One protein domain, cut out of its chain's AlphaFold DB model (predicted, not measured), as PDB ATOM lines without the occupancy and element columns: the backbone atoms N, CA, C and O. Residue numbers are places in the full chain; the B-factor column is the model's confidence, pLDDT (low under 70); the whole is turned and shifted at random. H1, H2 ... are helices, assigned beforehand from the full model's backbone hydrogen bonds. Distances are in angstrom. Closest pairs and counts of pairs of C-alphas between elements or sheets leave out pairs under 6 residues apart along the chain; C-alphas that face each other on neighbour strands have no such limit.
ATOM      1  N   ASP A 583     118.224 100.094 119.338       95.81
ATOM      2  CA  ASP A 583     118.603 100.067 120.756       95.81
ATOM      3  C   ASP A 583     118.609 101.489 121.346       95.81
ATOM      4  O   ASP A 583     119.095 102.405 120.677       95.81
ATOM      5  N   PRO A 584     118.128 101.723 122.582       93.19
ATOM      6  CA  PRO A 584     118.179 103.049 123.199       93.19
ATOM      7  C   PRO A 584     119.610 103.593 123.365       93.19
ATOM      8  O   PRO A 584     119.821 104.806 123.273       93.19
ATOM      9  N   VAL A 585     120.616 102.733 123.559       95.75
ATOM     10  CA  VAL A 585     122.004 103.129 123.834       95.75
ATOM     11  C   VAL A 585     122.809 103.249 122.539       95.75
ATOM     12  O   VAL A 585     122.994 102.280 121.804       95.75
ATOM     13  N   SER A 586     123.368 104.439 122.290       95.00
ATOM     14  CA  SER A 586     124.113 104.733 121.053       95.00
ATOM     15  C   SER A 586     125.284 103.777 120.806       95.00
ATOM     16  O   SER A 586     125.499 103.365 119.674       95.00
ATOM     17  N   ASN A 587     125.990 103.356 121.858       94.94
ATOM     18  CA  ASN A 587     127.135 102.445 121.747       94.94
ATOM     19  C   ASN A 587     126.744 101.064 121.181       94.94
ATOM     20  O   ASN A 587     127.556 100.428 120.512       94.94
ATOM     21  N   VAL A 588     125.505 100.602 121.403       96.81
ATOM     22  CA  VAL A 588     124.991  99.367 120.779       96.81
ATOM     23  C   VAL A 588     124.739  99.605 119.288       96.81
ATOM     24  O   VAL A 588     125.144  98.790 118.460       96.81
ATOM     25  N   ARG A 589     124.158 100.761 118.931       96.31
ATOM     26  CA  ARG A 589     123.899 101.155 117.534       96.31
ATOM     27  C   ARG A 589     125.180 101.357 116.714       96.31
ATOM     28  O   ARG A 589     125.172 101.018 115.535       96.31
ATOM     29  N   VAL A 590     126.273 101.836 117.321       96.12
ATOM     30  CA  VAL A 590     127.606 101.913 116.679       96.12
ATOM     31  C   VAL A 590     128.067 100.519 116.253       96.12
ATOM     32  O   VAL A 590     128.296 100.279 115.072       96.12
ATOM     33  N   VAL A 591     128.114  99.569 117.193       95.69
ATOM     34  CA  VAL A 591     128.584  98.199 116.922       95.69
ATOM     35  C   VAL A 591     127.648  97.458 115.958       95.69
ATOM     36  O   VAL A 591     128.106  96.698 115.106       95.69
ATOM     37  N   PHE A 592     126.338  97.718 116.019       96.75
ATOM     38  CA  PHE A 592     125.395  97.232 115.008       96.75
ATOM     39  C   PHE A 592     125.720  97.799 113.616       96.75
ATOM     40  O   PHE A 592     125.743  97.055 112.636       96.75
ATOM     41  N   SER A 593     126.014  99.101 113.527       95.44
ATOM     42  CA  SER A 593     126.323  99.791 112.270       95.44
ATOM     43  C   SER A 593     127.625  99.294 111.633       95.44
ATOM     44  O   SER A 593     127.657  99.107 110.419       95.44
ATOM     45  N   GLU A 594     128.661  98.986 112.427       93.44
ATOM     46  CA  GLU A 594     129.899  98.336 111.951       93.44
ATOM     47  C   GLU A 594     129.611  97.054 111.150       93.44
ATOM     48  O   GLU A 594     130.162  96.841 110.068       93.44
ATOM     49  N   ILE A 595     128.739  96.189 111.678       92.12
ATOM     50  CA  ILE A 595     128.401  94.891 111.073       92.12
ATOM     51  C   ILE A 595     127.437  95.082 109.906       92.12
ATOM     52  O   ILE A 595     127.626  94.487 108.846       92.12
ATOM     53  N   ALA A 596     126.424  95.935 110.079       92.12
ATOM     54  CA  ALA A 596     125.456  96.240 109.036       92.12
ATOM     55  C   ALA A 596     126.141  96.804 107.785       92.12
ATOM     56  O   ALA A 596     125.752  96.432 106.683       92.12
ATOM     57  N   ILE A 597     127.195  97.617 107.936       91.00
ATOM     58  CA  ILE A 597     128.008  98.118 106.818       91.00
ATOM     59  C   ILE A 597     128.818  96.998 106.152       91.00
ATOM     60  O   ILE A 597     128.814  96.896 104.927       91.00
ATOM     61  N   LYS A 598     129.444  96.104 106.926       90.31
ATOM     62  CA  LYS A 598     130.176  94.946 106.375       90.31
ATOM     63  C   LYS A 598     129.274  93.953 105.626       90.31
ATOM     64  O   LYS A 598     129.746  93.267 104.723       90.31
ATOM     65  N   HIS A 599     127.984  93.881 105.968       89.81
ATOM     66  CA  HIS A 599     127.048  92.874 105.445       89.81
ATOM     67  C   HIS A 599     125.753  93.460 104.836       89.81
ATOM     68  O   HIS A 599     124.723  92.783 104.802       89.81
ATOM     69  N   GLN A 600     125.792  94.689 104.296       87.94
ATOM     70  CA  GLN A 600     124.602  95.429 103.816       87.94
ATOM     71  C   GLN A 600     123.713  94.663 102.839       87.94
ATOM     72  O   GLN A 600     122.492  94.811 102.871       87.94
ATOM     73  N   GLN A 601     124.301  93.905 101.911       87.50
ATOM     74  CA  GLN A 601     123.520  93.139 100.941       87.50
ATOM     75  C   GLN A 601     122.721  92.032 101.640       87.50
ATOM     76  O   GLN A 601     121.500  91.990 101.511       87.50
ATOM     77  N   LEU A 602     123.396  91.227 102.467       87.69
ATOM     78  CA  LEU A 602     122.776  90.159 103.252       87.69
ATOM     79  C   LEU A 602     121.676  90.710 104.170       87.69
ATOM     80  O   LEU A 602     120.614  90.108 104.272       87.69
ATOM     81  N   PHE A 603     121.888  91.874 104.793       91.69
ATOM     82  CA  PHE A 603     120.896  92.493 105.680       91.69
ATOM     83  C   PHE A 603     119.667  93.013 104.917       91.69
ATOM     84  O   PHE A 603     118.550  92.847 105.396       91.69
ATOM     85  N   ARG A 604     119.835  93.608 103.726       88.25
ATOM     86  CA  ARG A 604     118.708  94.064 102.886       88.25
ATOM     87  C   ARG A 604     117.858  92.908 102.361       88.25
ATOM     88  O   ARG A 604     116.630  93.000 102.368       88.25
ATOM     89  N   GLU A 605     118.518  91.846 101.907       88.56
ATOM     90  CA  GLU A 605     117.893  90.664 101.302       88.56
ATOM     91  C   GLU A 605     117.269  89.716 102.345       88.56
ATOM     92  O   GLU A 605     116.444  88.873 101.992       88.56
ATOM     93  N   HIS A 606     117.610  89.861 103.632       90.81
ATOM     94  CA  HIS A 606     117.086  89.007 104.697       90.81
ATOM     95  C   HIS A 606     115.561  89.170 104.876       90.81
ATOM     96  O   HIS A 606     115.104  90.308 105.026       90.81
ATOM     97  N   PRO A 607     114.767  88.079 104.961       89.38
ATOM     98  CA  PRO A 607     113.315  88.153 105.156       89.38
ATOM     99  C   PRO A 607     112.908  88.954 106.400       89.38
ATOM    100  O   PRO A 607     112.181  89.938 106.283       89.38
ATOM    101  N   ASP A 608     113.464  88.602 107.565       90.50
ATOM    102  CA  ASP A 608     113.141  89.234 108.858       90.50
ATOM    103  C   ASP A 608     113.734  90.642 109.068       90.50
ATOM    104  O   ASP A 608     113.624  91.195 110.162       90.50
ATOM    105  N   CYS A 609     114.388  91.236 108.061       91.25
ATOM    106  CA  CYS A 609     114.856  92.619 108.164       91.25
ATOM    107  C   CYS A 609     113.645  93.574 108.213       91.25
ATOM    108  O   CYS A 609     112.822  93.538 107.291       91.25
ATOM    109  N   PRO A 610     113.500  94.422 109.253       92.00
ATOM    110  CA  PRO A 610     112.400  95.379 109.342       92.00
ATOM    111  C   PRO A 610     112.405  96.345 108.157       92.00
ATOM    112  O   PRO A 610     113.465  96.847 107.783       92.00
ATOM    113  N   ASP A 611     111.231  96.667 107.608       88.88
ATOM    114  CA  ASP A 611     111.130  97.514 106.412       88.88
ATOM    115  C   ASP A 611     111.806  98.880 106.588       88.88
ATOM    116  O   ASP A 611     112.522  99.319 105.697       88.88
ATOM    117  N   SER A 612     111.703  99.496 107.770       88.06
ATOM    118  CA  SER A 612     112.400 100.752 108.081       88.06
ATOM    119  C   SER A 612     113.928 100.636 108.004       88.06
ATOM    120  O   SER A 612     114.592 101.550 107.521       88.06
ATOM    121  N   LEU A 613     114.505  99.510 108.438       89.50
ATOM    122  CA  LEU A 613     115.940  99.247 108.316       89.50
ATOM    123  C   LEU A 613     116.318  98.923 106.863       89.50
ATOM    124  O   LEU A 613     117.334  99.411 106.369       89.50
ATOM    125  N   ARG A 614     115.489  98.138 106.164       90.62
ATOM    126  CA  ARG A 614     115.672  97.798 104.747       90.62
ATOM    127  C   ARG A 614     115.648  99.048 103.864       90.62
ATOM    128  O   ARG A 614     116.498  99.169 102.985       90.62
ATOM    129  N   GLU A 615     114.738  99.986 104.122       88.69
ATOM    130  CA  GLU A 615     114.661 101.292 103.458       88.69
ATOM    131  C   GLU A 615     115.927 102.118 103.704       88.69
ATOM    132  O   GLU A 615     116.553 102.547 102.737       88.69
ATOM    133  N   ILE A 616     116.361 102.269 104.964       88.19
ATOM    134  CA  ILE A 616     117.597 102.990 105.322       88.19
ATOM    135  C   ILE A 616     118.803 102.418 104.565       88.19
ATOM    136  O   ILE A 616     119.497 103.158 103.870       88.19
ATOM    137  N   LEU A 617     119.020 101.101 104.642       86.81
ATOM    138  CA  LEU A 617     120.150 100.426 103.991       86.81
ATOM    139  C   LEU A 617     120.068 100.429 102.454       86.81
ATOM    140  O   LEU A 617     121.076 100.194 101.792       86.81
ATOM    141  N   THR A 618     118.884 100.650 101.875       85.38
ATOM    142  CA  THR A 618     118.682 100.705 100.414       85.38
ATOM    143  C   THR A 618     118.782 102.129  99.867       85.38
ATOM    144  O   THR A 618     119.221 102.308  98.734       85.38
ATOM    145  N   ALA A 619     118.409 103.140 100.658       79.88
ATOM    146  CA  ALA A 619     118.459 104.546 100.264       79.88
ATOM    147  C   ALA A 619     119.896 105.071 100.098       79.88
ATOM    148  O   ALA A 619     120.137 105.908  99.227       79.88
ATOM    149  N   THR A 620     120.842 104.555 100.891       76.12
ATOM    150  CA  THR A 620     122.258 104.945 100.849       76.12
ATOM    151  C   THR A 620     123.155 103.733 101.094       76.12
ATOM    152  O   THR A 620     122.993 103.021 102.082       76.12
ATOM    153  N   ALA A 621     124.150 103.522 100.227       79.69
ATOM    154  CA  ALA A 621     125.232 102.574 100.482       79.69
ATOM    155  C   ALA A 621     126.237 103.209 101.457       79.69
ATOM    156  O   ALA A 621     127.140 103.932 101.045       79.69
ATOM    157  N   PHE A 622     126.039 102.993 102.758       82.50
ATOM    158  CA  PHE A 622     126.883 103.589 103.797       82.50
ATOM    159  C   PHE A 622     128.315 103.049 103.732       82.50
ATOM    160  O   PHE A 622     128.525 101.840 103.671       82.50
ATOM    161  N   THR A 623     129.310 103.928 103.820       82.56
ATOM    162  CA  THR A 623     130.722 103.534 104.000       82.56
ATOM    163  C   THR A 623     131.286 103.990 105.344       82.56
ATOM    164  O   THR A 623     132.338 103.511 105.756       82.56
ATOM    165  N   CYS A 624     130.583 104.882 106.050       88.19
ATOM    166  CA  CYS A 624     130.960 105.401 107.360       88.19
ATOM    167  C   CYS A 624     130.003 104.897 108.456       88.19
ATOM    168  O   CYS A 624     128.780 104.955 108.310       88.19
ATOM    169  N   VAL A 625     130.564 104.427 109.577       90.38
ATOM    170  CA  VAL A 625     129.804 103.930 110.741       90.38
ATOM    171  C   VAL A 625     128.992 105.046 111.404       90.38
ATOM    172  O   VAL A 625     127.849 104.815 111.806       90.38
ATOM    173  N   ASP A 626     129.542 106.260 111.466       89.81
ATOM    174  CA  ASP A 626     128.901 107.411 112.112       89.81
ATOM    175  C   ASP A 626     127.656 107.884 111.351       89.81
ATOM    176  O   ASP A 626     126.665 108.265 111.974       89.81
ATOM    177  N   GLU A 627     127.656 107.803 110.016       90.50
ATOM    178  CA  GLU A 627     126.502 108.158 109.179       90.50
ATOM    179  C   GLU A 627     125.300 107.250 109.477       90.50
ATOM    180  O   GLU A 627     124.222 107.738 109.827       90.50
ATOM    181  N   LEU A 628     125.492 105.926 109.408       91.50
ATOM    182  CA  LEU A 628     124.431 104.959 109.706       91.50
ATOM    183  C   LEU A 628     123.987 105.057 111.174       91.50
ATOM    184  O   LEU A 628     122.788 105.082 111.455       91.50
ATOM    185  N   THR A 629     124.934 105.206 112.106       92.50
ATOM    186  CA  THR A 629     124.629 105.396 113.532       92.50
ATOM    187  C   THR A 629     123.791 106.655 113.761       92.50
ATOM    188  O   THR A 629     122.849 106.625 114.557       92.50
ATOM    189  N   THR A 630     124.082 107.753 113.060       92.62
ATOM    190  CA  THR A 630     123.326 109.013 113.153       92.62
ATOM    191  C   THR A 630     121.897 108.833 112.647       92.62
ATOM    192  O   THR A 630     120.953 109.199 113.350       92.62
ATOM    193  N   VAL A 631     121.711 108.192 111.485       92.31
ATOM    194  CA  VAL A 631     120.378 107.897 110.927       92.31
ATOM    195  C   VAL A 631     119.557 107.021 111.882       92.31
ATOM    196  O   VAL A 631     118.412 107.353 112.187       92.31
ATOM    197  N   LEU A 632     120.142 105.946 112.420       92.31
ATOM    198  CA  LEU A 632     119.475 105.080 113.401       92.31
ATOM    199  C   LEU A 632     119.153 105.820 114.712       92.31
ATOM    200  O   LEU A 632     118.112 105.583 115.322       92.31
ATOM    201  N   SER A 633     120.011 106.748 115.139       91.94
ATOM    202  CA  SER A 633     119.800 107.543 116.357       91.94
ATOM    203  C   SER A 633     118.617 108.506 116.233       91.94
ATOM    204  O   SER A 633     117.826 108.617 117.172       91.94
ATOM    205  N   GLU A 634     118.442 109.152 115.078       91.31
ATOM    206  CA  GLU A 634     117.280 110.015 114.833       91.31
ATOM    207  C   GLU A 634     115.980 109.189 114.746       91.31
ATOM    208  O   GLU A 634     114.958 109.599 115.290       91.31
ATOM    209  N   GLN A 635     116.021 107.973 114.183       88.81
ATOM    210  CA  GLN A 635     114.874 107.048 114.194       88.81
ATOM    211  C   GLN A 635     114.465 106.625 115.615       88.81
ATOM    212  O   GLN A 635     113.275 106.607 115.941       88.81
ATOM    213  N   VAL A 636     115.433 106.334 116.496       90.50
ATOM    214  CA  VAL A 636     115.159 106.060 117.920       90.50
ATOM    215  C   VAL A 636     114.524 107.273 118.601       90.50
ATOM    216  O   VAL A 636     113.538 107.118 119.318       90.50
ATOM    217  N   LYS A 637     115.028 108.484 118.341       88.88
ATOM    218  CA  LYS A 637     114.465 109.729 118.881       88.88
ATOM    219  C   LYS A 637     113.017 109.954 118.429       88.88
ATOM    220  O   LYS A 637     112.150 110.131 119.281       88.88
ATOM    221  N   VAL A 638     112.728 109.845 117.130       88.19
ATOM    222  CA  VAL A 638     111.359 109.955 116.582       88.19
ATOM    223  C   VAL A 638     110.421 108.916 117.209       88.19
ATOM    224  O   VAL A 638     109.289 109.241 117.572       88.19
ATOM    225  N   ARG A 639     110.891 107.675 117.401       84.75
ATOM    226  CA  ARG A 639     110.123 106.614 118.070       84.75
ATOM    227  C   ARG A 639     109.809 106.957 119.531       84.75
ATOM    228  O   ARG A 639     108.669 106.774 119.953       84.75
ATOM    229  N   LEU A 640     110.787 107.454 120.290       85.00
ATOM    230  CA  LEU A 640     110.602 107.850 121.691       85.00
ATOM    231  C   LEU A 640     109.658 109.055 121.822       85.00
ATOM    232  O   LEU A 640     108.784 109.049 122.684       85.00
ATOM    233  N   GLU A 641     109.760 110.049 120.936       86.19
ATOM    234  CA  GLU A 641     108.835 111.191 120.888       86.19
ATOM    235  C   GLU A 641     107.394 110.769 120.555       86.19
ATOM    236  O   GLU A 641     106.439 111.309 121.121       86.19
ATOM    237  N   ALA A 642     107.213 109.798 119.654       82.81
ATOM    238  CA  ALA A 642     105.901 109.234 119.341       82.81
ATOM    239  C   ALA A 642     105.321 108.440 120.523       82.81
ATOM    240  O   ALA A 642     104.146 108.597 120.853       82.81
ATOM    241  N   GLN A 643     106.144 107.636 121.200       82.00
ATOM    242  CA  GLN A 643     105.717 106.865 122.365       82.00
ATOM    243  C   GLN A 643     105.349 107.775 123.553       82.00
ATOM    244  O   GLN A 643     104.292 107.594 124.151       82.00
ATOM    245  N   ALA A 644     106.135 108.825 123.815       80.44
ATOM    246  CA  ALA A 644     105.830 109.821 124.843       80.44
ATOM    247  C   ALA A 644     104.516 110.583 124.575       80.44
ATOM    248  O   ALA A 644     103.806 110.928 125.519       80.44
ATOM    249  N   LYS A 645     104.150 110.822 123.304       81.50
ATOM    250  CA  LYS A 645     102.839 111.397 122.944       81.50
ATOM    251  C   LYS A 645     101.688 110.444 123.269       81.50
ATOM    252  O   LYS A 645     100.717 110.878 123.875       81.50
ATOM    253  N   ILE A 646     101.823 109.159 122.939       80.25
ATOM    254  CA  ILE A 646     100.805 108.136 123.233       80.25
ATOM    255  C   ILE A 646     100.605 107.982 124.751       80.25
ATOM    256  O   ILE A 646      99.471 107.942 125.227       80.25
ATOM    257  N   GLU A 647     101.692 107.961 125.528       77.56
ATOM    258  CA  GLU A 647     101.648 107.884 126.997       77.56
ATOM    259  C   GLU A 647     101.086 109.171 127.640       77.56
ATOM    260  O   GLU A 647     100.404 109.115 128.667       77.56
ATOM    261  N   ALA A 648     101.309 110.343 127.037       72.50
ATOM    262  CA  ALA A 648     100.679 111.598 127.455       72.50
ATOM    263  C   ALA A 648      99.173 111.642 127.130       72.50
ATOM    264  O   ALA A 648      98.382 112.133 127.939       72.50
TER     265      ALA A 648
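This is residues 583 to 648 of the 796 residues of an uncharacterized protein of Phytophthora parasitica (UniProt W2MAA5). Two pairs of helices make a small body, and the long last helix runs out of it as an arm: H1 crosses the first part of H4, and the shorter H2 and H3 make a second pair at one side of them. The last turns of H4, residues 641 to 648, stick out free. The printed part has 66 residues with four named helices, H1, H2, H3 and H4 in that order, and no named strand; its class is all helix. The whole is only just compact, close to loose, with a radius of gyration of the C-alphas of 12.6 A, and it is elongated, spanning 40 by 24 by 17 A.

H1, residues 586 to 598, touches H4, residues 625 to 648, which meets it with residues 625 to 633 alone. Their closest C-alphas are those of Val 590 and Thr 629, 5.6 A apart, and the two helices run opposite ways at a steep tilt of 48 degrees. H2, residues 600 to 605, is close to H1 but not clearly touching: the closest C-alphas, those of Ala 596 and Phe 603, are 6.8 A apart, and the lines stand about perpendicular, at 82 degrees. H2 touches H3, residues 611 to 619, with the C-alphas of Arg 604 and Arg 614 closest at 5.2 A; they run opposite ways at a steep tilt of 50 degrees. H3 is close to H4 but not clearly touching, with the C-alphas of Ile 616 and Val 631 closest at 8.0 A. These two run opposite ways at a shallow tilt of 33 degrees, only just short of steep. H1 and H3 are only just apart, their closest C-alphas 8.4 A from each other, and H2 and H4 are apart. In H2, H3 and H4 every O i to N i+4 pair is within hydrogen-bond range; in H1 it is 8 of 9.

H1 begins at C-alpha 586, at (124.113, 104.733, 121.053), and is 18.7 A long from first to last C-alpha. H2 measures 8.6 A and H3 11.9 A in the same way; C-alpha 611, where H3 begins, is at (111.130, 97.514, 106.412). H4 is the longest helix, with 24 residues and 34.4 A, and ends at C-alpha 648, at (100.679, 111.598, 127.455).

The two C-alphas farthest apart are those of Lys 598 and Ala 648, at 39.9 A. Without residues 641 to 648, the body of 58 residues spans 27 by 21 by 17 A, with a radius of gyration of 10.6 A. The links H1 to H2, H2 to H3 and H3 to H4 are tight, and the printed part has no cut. The mean pLDDT of the printed part is 88.9, and no printed residue is under 70.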